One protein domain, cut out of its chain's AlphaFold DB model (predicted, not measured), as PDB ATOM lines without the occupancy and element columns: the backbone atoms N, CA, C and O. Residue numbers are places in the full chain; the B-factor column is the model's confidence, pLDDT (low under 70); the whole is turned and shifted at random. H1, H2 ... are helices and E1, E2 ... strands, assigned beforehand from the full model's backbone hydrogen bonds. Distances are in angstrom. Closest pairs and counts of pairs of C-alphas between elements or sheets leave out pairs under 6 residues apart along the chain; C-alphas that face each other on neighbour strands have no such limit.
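AT A GLANCE: This is residues 2 to 51 and 60 to 65 of the 70 residues of the protein "TilS_C domain-containing protein" of Candidatus Marinimicrobia bacterium (UniProt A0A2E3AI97). With little regular structure, this is a small loop-rich body: the hairpin of E1 and E2 lies towards one end and two short helices, H1 and H2, towards the other, while residues 60 to 65 form a separate extended strip. The 56 printed residues run H1, H2, E1, E2; named elements, a mix of helices and strands, hold only 21. The antiparallel sheet has the order E1, E2. The whole is compact, radius of gyration of the C-alphas 11.2 A, spanning 29 by 26 by 19 A.

HOW THE PARTS SIT: E1, residues 31 to 34, and E2, residues 37 to 41, are antiparallel at 150 degrees, with N 32 and O 40 at 2.8 A, within hydrogen-bond range. H1, residues 12 to 18, is only just apart from E2, closest 8.1 A. H2, residues 23 to 27, is close to H1 but not clearly touching: their closest C-alphas, Leu 16 and Lys 26, are 7.2 A apart. H1 has every O i to N i+4 pair within range; H2 has 0 of 1, and 1 of 2 O i to N i+3 pairs.

IN THESE COORDINATES: E1 spans 10.1 A, E2 11.4 A, H1 10.0 A and H2 6.8 A. H1 begins at C-alpha 12 (107.161, 146.163, 83.004); E2 ends at C-alpha 41 (100.198, 144.226, 79.274).

THE WHOLE: Residues 52 to 59 are not printed; C-alphas 51 and 60 are 11.1 A apart. The three links are tight. No printed residue is under 70 in pLDDT.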
ATOM      1  N   ILE A   2     101.102 152.336  85.196       96.75
ATOM      2  CA  ILE A   2     100.503 152.305  86.542       96.75
ATOM      3  C   ILE A   2      99.550 151.109  86.561       96.75
ATOM      4  O   ILE A   2      98.518 151.198  85.914       96.75
ATOM      5  N   PRO A   3      99.870 149.965  87.186       96.06
ATOM      6  CA  PRO A   3      98.988 148.798  87.139       96.06
ATOM      7  C   PRO A   3      97.617 149.070  87.761       96.06
ATOM      8  O   PRO A   3      97.539 149.740  88.784       96.06
ATOM      9  N   LEU A   4      96.554 148.493  87.196       95.75
ATOM     10  CA  LEU A   4      95.193 148.617  87.726       95.75
ATOM     11  C   LEU A   4      95.132 148.263  89.226       95.75
ATOM     12  O   LEU A   4      95.556 147.172  89.627       95.75
ATOM     13  N   GLY A   5      94.591 149.172  90.035       93.69
ATOM     14  CA  GLY A   5      94.528 149.103  91.496       93.69
ATOM     15  C   GLY A   5      95.753 149.679  92.218       93.69
ATOM     16  O   GLY A   5      95.764 149.729  93.445       93.69
ATOM     17  N   MET A   6      96.781 150.127  91.494       95.06
ATOM     18  CA  MET A   6      97.972 150.763  92.062       95.06
ATOM     19  C   MET A   6      97.964 152.274  91.824       95.06
ATOM     20  O   MET A   6      97.368 152.775  90.875       95.06
ATOM     21  N   LYS A   7      98.675 153.009  92.686       93.81
ATOM     22  CA  LYS A   7      98.833 154.470  92.572       93.81
ATOM     23  C   LYS A   7     100.120 154.885  91.856       93.81
ATOM     24  O   LYS A   7     100.178 155.963  91.278       93.81
ATOM     25  N   ASN A   8     101.140 154.025  91.881       95.88
ATOM     26  CA  ASN A   8     102.490 154.358  91.437       95.88
ATOM     27  C   ASN A   8     102.878 153.620  90.156       95.88
ATOM     28  O   ASN A   8     102.398 152.518  89.870       95.88
ATOM     29  N   PHE A   9     103.792 154.229  89.400       96.31
ATOM     30  CA  PHE A   9     104.398 153.596  88.238       96.31
ATOM     31  C   PHE A   9     105.183 152.351  88.653       96.31
ATOM     32  O   PHE A   9     105.962 152.374  89.604       96.31
ATOM     33  N   LYS A  10     105.027 151.284  87.873       96.00
ATOM     34  CA  LYS A  10     105.838 150.076  87.960       96.00
ATOM     35  C   LYS A  10     106.461 149.767  86.599       96.00
ATOM     36  O   LYS A  10     105.811 149.921  85.552       96.00
ATOM     37  N   LYS A  11     107.732 149.350  86.602       94.81
ATOM     38  CA  LYS A  11     108.405 148.885  85.381       94.81
ATOM     39  C   LYS A  11     107.732 147.604  84.899       94.81
ATOM     40  O   LYS A  11     107.302 146.780  85.702       94.81
ATOM     41  N   ILE A  12     107.696 147.404  83.583       93.19
ATOM     42  CA  ILE A  12     107.161 146.163  83.004       93.19
ATOM     43  C   ILE A  12     107.963 144.954  83.492       93.19
ATOM     44  O   ILE A  12     107.373 143.933  83.813       93.19
ATOM     45  N   SER A  13     109.289 145.082  83.631       92.00
ATOM     46  CA  SER A  13     110.135 144.035  84.219       92.00
ATOM     47  C   SER A  13     109.627 143.570  85.577       92.00
ATOM     48  O   SER A  13     109.523 142.371  85.795       92.00
ATOM     49  N   ASP A  14     109.279 144.509  86.449       94.62
ATOM     50  CA  ASP A  14     108.919 144.205  87.828       94.62
ATOM     51  C   ASP A  14     107.527 143.568  87.874       94.62
ATOM     52  O   ASP A  14     107.306 142.632  88.627       94.62
ATOM     53  N   ILE A  15     106.599 144.009  87.013       94.50
ATOM     54  CA  ILE A  15     105.288 143.353  86.849       94.50
ATOM     55  C   ILE A  15     105.469 141.903  86.383       94.50
ATOM     56  O   ILE A  15     104.785 141.008  86.870       94.50
ATOM     57  N   LEU A  16     106.383 141.649  85.445       93.62
ATOM     58  CA  LEU A  16     106.648 140.297  84.954       93.62
ATOM     59  C   LEU A  16     107.288 139.410  86.032       93.62
ATOM     60  O   LEU A  16     106.902 138.251  86.157       93.62
ATOM     61  N   ILE A  17     108.212 139.960  86.827       93.69
ATOM     62  CA  ILE A  17     108.848 139.258  87.953       93.69
ATOM     63  C   ILE A  17     107.807 138.876  89.009       93.69
ATOM     64  O   ILE A  17     107.755 137.712  89.399       93.69
ATOM     65  N   ASP A  18     106.937 139.809  89.413       92.88
ATOM     66  CA  ASP A  18     105.844 139.535  90.357       92.88
ATOM     67  C   ASP A  18     104.945 138.380  89.883       92.88
ATOM     68  O   ASP A  18     104.492 137.563  90.681       92.88
ATOM     69  N   ASN A  19     104.697 138.307  88.571       91.38
ATOM     70  CA  ASN A  19     103.883 137.263  87.941       91.38
ATOM     71  C   ASN A  19     104.677 135.980  87.638       91.38
ATOM     72  O   ASN A  19     104.164 135.099  86.949       91.38
ATOM     73  N   LYS A  20     105.918 135.860  88.133       92.88
ATOM     74  CA  LYS A  20     106.813 134.704  87.940       92.88
ATOM     75  C   LYS A  20     107.080 134.363  86.468       92.88
ATOM     76  O   LYS A  20     107.330 133.209  86.128       92.88
ATOM     77  N   ILE A  21     107.063 135.368  85.595       90.88
ATOM     78  CA  ILE A  21     107.309 135.192  84.162       90.88
ATOM     79  C   ILE A  21     108.810 135.166  83.914       90.88
ATOM     80  O   ILE A  21     109.530 136.122  84.218       90.88
ATOM     81  N   ASN A  22     109.285 134.073  83.325       87.75
ATOM     82  CA  ASN A  22     110.706 133.898  83.060       87.75
ATOM     83  C   ASN A  22     111.173 134.712  81.834       87.75
ATOM     84  O   ASN A  22     110.388 135.277  81.070       87.75
ATOM     85  N   ARG A  23     112.492 134.768  81.620       85.94
ATOM     86  CA  ARG A  23     113.105 135.568  80.544       85.94
ATOM     87  C   ARG A  23     112.673 135.154  79.130       85.94
ATOM     88  O   ARG A  23     112.655 136.003  78.242       85.94
ATOM     89  N   PHE A  24     112.381 133.871  78.916       85.62
ATOM     90  CA  PHE A  24     111.990 133.342  77.609       85.62
ATOM     91  C   PHE A  24     110.551 133.742  77.305       85.62
ATOM     92  O   PHE A  24     110.269 134.306  76.254       85.62
ATOM     93  N   GLU A  25     109.667 133.576  78.285       83.81
ATOM     94  CA  GLU A  25     108.278 134.013  78.185       83.81
ATOM     95  C   GLU A  25     108.151 135.528  78.058       83.81
ATOM     96  O   GLU A  25     107.284 135.999  77.327       83.81
ATOM     97  N   LYS A  26     109.020 136.293  78.733       84.62
ATOM     98  CA  LYS A  26     109.055 137.760  78.671       84.62
ATOM     99  C   LYS A  26     109.199 138.284  77.243       84.62
ATOM    100  O   LYS A  26     108.575 139.293  76.926       84.62
ATOM    101  N   LYS A  27     109.985 137.617  76.389       83.31
ATOM    102  CA  LYS A  27     110.138 138.008  74.975       83.31
ATOM    103  C   LYS A  27     108.847 137.837  74.171       83.31
ATOM    104  O   LYS A  27     108.637 138.571  73.216       83.31
ATOM    105  N   ASN A  28     107.972 136.933  74.603       86.06
ATOM    106  CA  ASN A  28     106.721 136.600  73.924       86.06
ATOM    107  C   ASN A  28     105.506 137.322  74.536       86.06
ATOM    108  O   ASN A  28     104.362 136.923  74.307       86.06
ATOM    109  N   LYS A  29     105.727 138.347  75.371       89.44
ATOM    110  CA  LYS A  29     104.645 139.159  75.937       89.44
ATOM    111  C   LYS A  29     104.350 140.346  75.035       89.44
ATOM    112  O   LYS A  29     105.244 141.105  74.677       89.44
ATOM    113  N   TYR A  30     103.069 140.524  74.746       91.75
ATOM    114  CA  TYR A  30     102.570 141.647  73.972       91.75
ATOM    115  C   TYR A  30     102.182 142.794  74.902       91.75
ATOM    116  O   TYR A  30     101.627 142.584  75.985       91.75
ATOM    117  N   ILE A  31     102.477 144.012  74.460       93.75
ATOM    118  CA  ILE A  31     101.998 145.243  75.079       93.75
ATOM    119  C   ILE A  31     101.171 146.012  74.060       93.75
ATOM    120  O   ILE A  31     101.548 146.115  72.895       93.75
ATOM    121  N   LEU A  32     100.053 146.560  74.514       94.88
ATOM    122  CA  LEU A  32      99.282 147.526  73.757       94.88
ATOM    123  C   LEU A  32      99.667 148.932  74.204       94.88
ATOM    124  O   LEU A  32      99.611 149.250  75.399       94.88
ATOM    125  N   CYS A  33      99.994 149.776  73.233       94.75
ATOM    126  CA  CYS A  33     100.329 151.175  73.443       94.75
ATOM    127  C   CYS A  33      99.348 152.083  72.698       94.75
ATOM    128  O   CYS A  33      98.885 151.752  71.609       94.75
ATOM    129  N   SER A  34      99.070 153.248  73.275       92.31
ATOM    130  CA  SER A  34      98.523 154.396  72.555       92.31
ATOM    131  C   SER A  34      99.563 155.499  72.622       92.31
ATOM    132  O   SER A  34      99.892 155.988  73.710       92.31
ATOM    133  N   ASN A  35     100.119 155.837  71.458       92.06
ATOM    134  CA  ASN A  35     101.325 156.654  71.335       92.06
ATOM    135  C   ASN A  35     102.422 156.100  72.270       92.06
ATOM    136  O   ASN A  35     102.657 154.892  72.304       92.06
ATOM    137  N   ASP A  36     103.016 156.950  73.105       91.94
ATOM    138  CA  ASP A  36     104.097 156.571  74.024       91.94
ATOM    139  C   ASP A  36     103.609 155.983  75.361       91.94
ATOM    140  O   ASP A  36     104.385 155.793  76.302       91.94
ATOM    141  N   LYS A  37     102.304 155.713  75.501       93.31
ATOM    142  CA  LYS A  37     101.714 155.201  76.745       93.31
ATOM    143  C   LYS A  37     101.314 153.741  76.596       93.31
ATOM    144  O   LYS A  37     100.443 153.399  75.804       93.31
ATOM    145  N   ILE A  38     101.883 152.894  77.451       95.19
ATOM    146  CA  ILE A  38     101.436 151.507  77.624       95.19
ATOM    147  C   ILE A  38     100.059 151.515  78.295       95.19
ATOM    148  O   ILE A  38      99.915 152.056  79.394       95.19
ATOM    149  N   ILE A  39      99.077 150.902  77.636       96.31
ATOM    150  CA  ILE A  39      97.696 150.764  78.112       96.31
ATOM    151  C   ILE A  39      97.483 149.402  78.756       96.31
ATOM    152  O   ILE A  39      96.831 149.293  79.791       96.31
ATOM    153  N   TRP A  40      98.011 148.348  78.139       96.06
ATOM    154  CA  TRP A  40      97.723 146.981  78.547       96.06
ATOM    155  C   TRP A  40      98.945 146.103  78.340       96.06
ATOM    156  O   TRP A  40      99.531 146.068  77.261       96.06
ATOM    157  N   LEU A  41      99.327 145.380  79.386       94.94
ATOM    158  CA  LEU A  41     100.198 144.226  79.274       94.94
ATOM    159  C   LEU A  41      99.295 143.014  79.017       94.94
ATOM    160  O   LEU A  41      98.612 142.550  79.938       94.94
ATOM    161  N   CYS A  42      99.250 142.559  77.762       93.19
ATOM    162  CA  CYS A  42      98.245 141.618  77.278       93.19
ATOM    163  C   CYS A  42      98.226 140.329  78.107       93.19
ATOM    164  O   CYS A  42      99.261 139.702  78.340       93.19
ATOM    165  N   GLY A  43      97.035 139.962  78.588       89.81
ATOM    166  CA  GLY A  43      96.832 138.790  79.445       89.81
ATOM    167  C   GLY A  43      97.369 138.914  80.877       89.81
ATOM    168  O   GLY A  43      97.370 137.916  81.590       89.81
ATOM    169  N   LEU A  44      97.833 140.094  81.312       92.25
ATOM    170  CA  LEU A  44      98.379 140.293  82.661       92.25
ATOM    171  C   LEU A  44      97.750 141.473  83.396       92.25
ATOM    172  O   LEU A  44      97.219 141.302  84.492       92.25
ATOM    173  N   LYS A  45      97.838 142.692  82.848       94.19
ATOM    174  CA  LYS A  45      97.453 143.880  83.620       94.19
ATOM    175  C   LYS A  45      97.128 145.091  82.756       94.19
ATOM    176  O   LYS A  45      97.896 145.430  81.860       94.19
ATOM    177  N   LEU A  46      96.014 145.758  83.057       96.06
ATOM    178  CA  LEU A  46      95.631 147.052  82.481       96.06
ATOM    179  C   LEU A  46      96.322 148.204  83.231       96.06
ATOM    180  O   LEU A  46      96.624 148.068  84.418       96.06
ATOM    181  N   ASP A  47      96.575 149.323  82.558       96.81
ATOM    182  CA  ASP A  47      97.005 150.574  83.182       96.81
ATOM    183  C   ASP A  47      95.805 151.298  83.828       96.81
ATOM    184  O   ASP A  47      94.761 151.494  83.209       96.81
ATOM    185  N   GLU A  48      95.961 151.701  85.087       96.88
ATOM    186  CA  GLU A  48      94.973 152.371  85.938       96.88
ATOM    187  C   GLU A  48      94.343 153.594  85.263       96.88
ATOM    188  O   GLU A  48      93.156 153.861  85.445       96.88
ATOM    189  N   ARG A  49      95.113 154.325  84.448       94.38
ATOM    190  CA  ARG A  49      94.649 155.546  83.768       94.38
ATOM    191  C   ARG A  49      93.633 155.264  82.663       94.38
ATOM    192  O   ARG A  49      92.940 156.184  82.244       94.38
ATOM    193  N   PHE A  50      93.552 154.019  82.198       94.19
ATOM    194  CA  PHE A  50      92.673 153.579  81.114       94.19
ATOM    195  C   PHE A  50      91.533 152.683  81.609       94.19
ATOM    196  O   PHE A  50      90.838 152.062  80.806       94.19
ATOM    197  N   LYS A  51      91.326 152.591  82.928       94.62
ATOM    198  CA  LYS A  51      90.223 151.813  83.491       94.62
ATOM    199  C   LYS A  51      88.868 152.408  83.105       94.62
ATOM    200  O   LYS A  51      88.696 153.625  83.037       94.62
ATOM    201  N   ALA A  60      86.554 150.885  74.051       92.25
ATOM    202  CA  ALA A  60      86.979 149.932  73.043       92.25
ATOM    203  C   ALA A  60      87.164 148.575  73.719       92.25
ATOM    204  O   ALA A  60      87.782 148.492  74.784       92.25
ATOM    205  N   GLU A  61      86.633 147.526  73.103       93.56
ATOM    206  CA  GLU A  61      86.852 146.154  73.542       93.56
ATOM    207  C   GLU A  61      87.963 145.522  72.705       93.56
ATOM    208  O   GLU A  61      87.960 145.596  71.476       93.56
ATOM    209  N   LEU A  62      88.935 144.915  73.381       92.56
ATOM    210  CA  LEU A  62      90.085 144.279  72.755       92.56
ATOM    211  C   LEU A  62      90.276 142.901  73.374       92.56
ATOM    212  O   LEU A  62      90.463 142.769  74.582       92.56
ATOM    213  N   ASN A  63      90.267 141.882  72.523       91.94
ATOM    214  CA  ASN A  63      90.424 140.495  72.929       91.94
ATOM    215  C   ASN A  63      91.782 139.977  72.445       91.94
ATOM    216  O   ASN A  63      92.033 139.890  71.246       91.94
ATOM    217  N   TRP A  64      92.660 139.618  73.384       89.94
ATOM    218  CA  TRP A  64      93.946 138.984  73.088       89.94
ATOM    219  C   TRP A  64      93.886 137.517  73.497       89.94
ATOM    220  O   TRP A  64      93.620 137.200  74.658       89.94
ATOM    221  N   LYS A  65      94.151 136.626  72.543       86.88
ATOM    222  CA  LYS A  65      94.259 135.186  72.775       86.88
ATOM    223  C   LYS A  65      95.646 134.728  72.353       86.88
ATOM    224  O   LYS A  65      96.093 135.029  71.250       86.88
TER     225      LYS A  65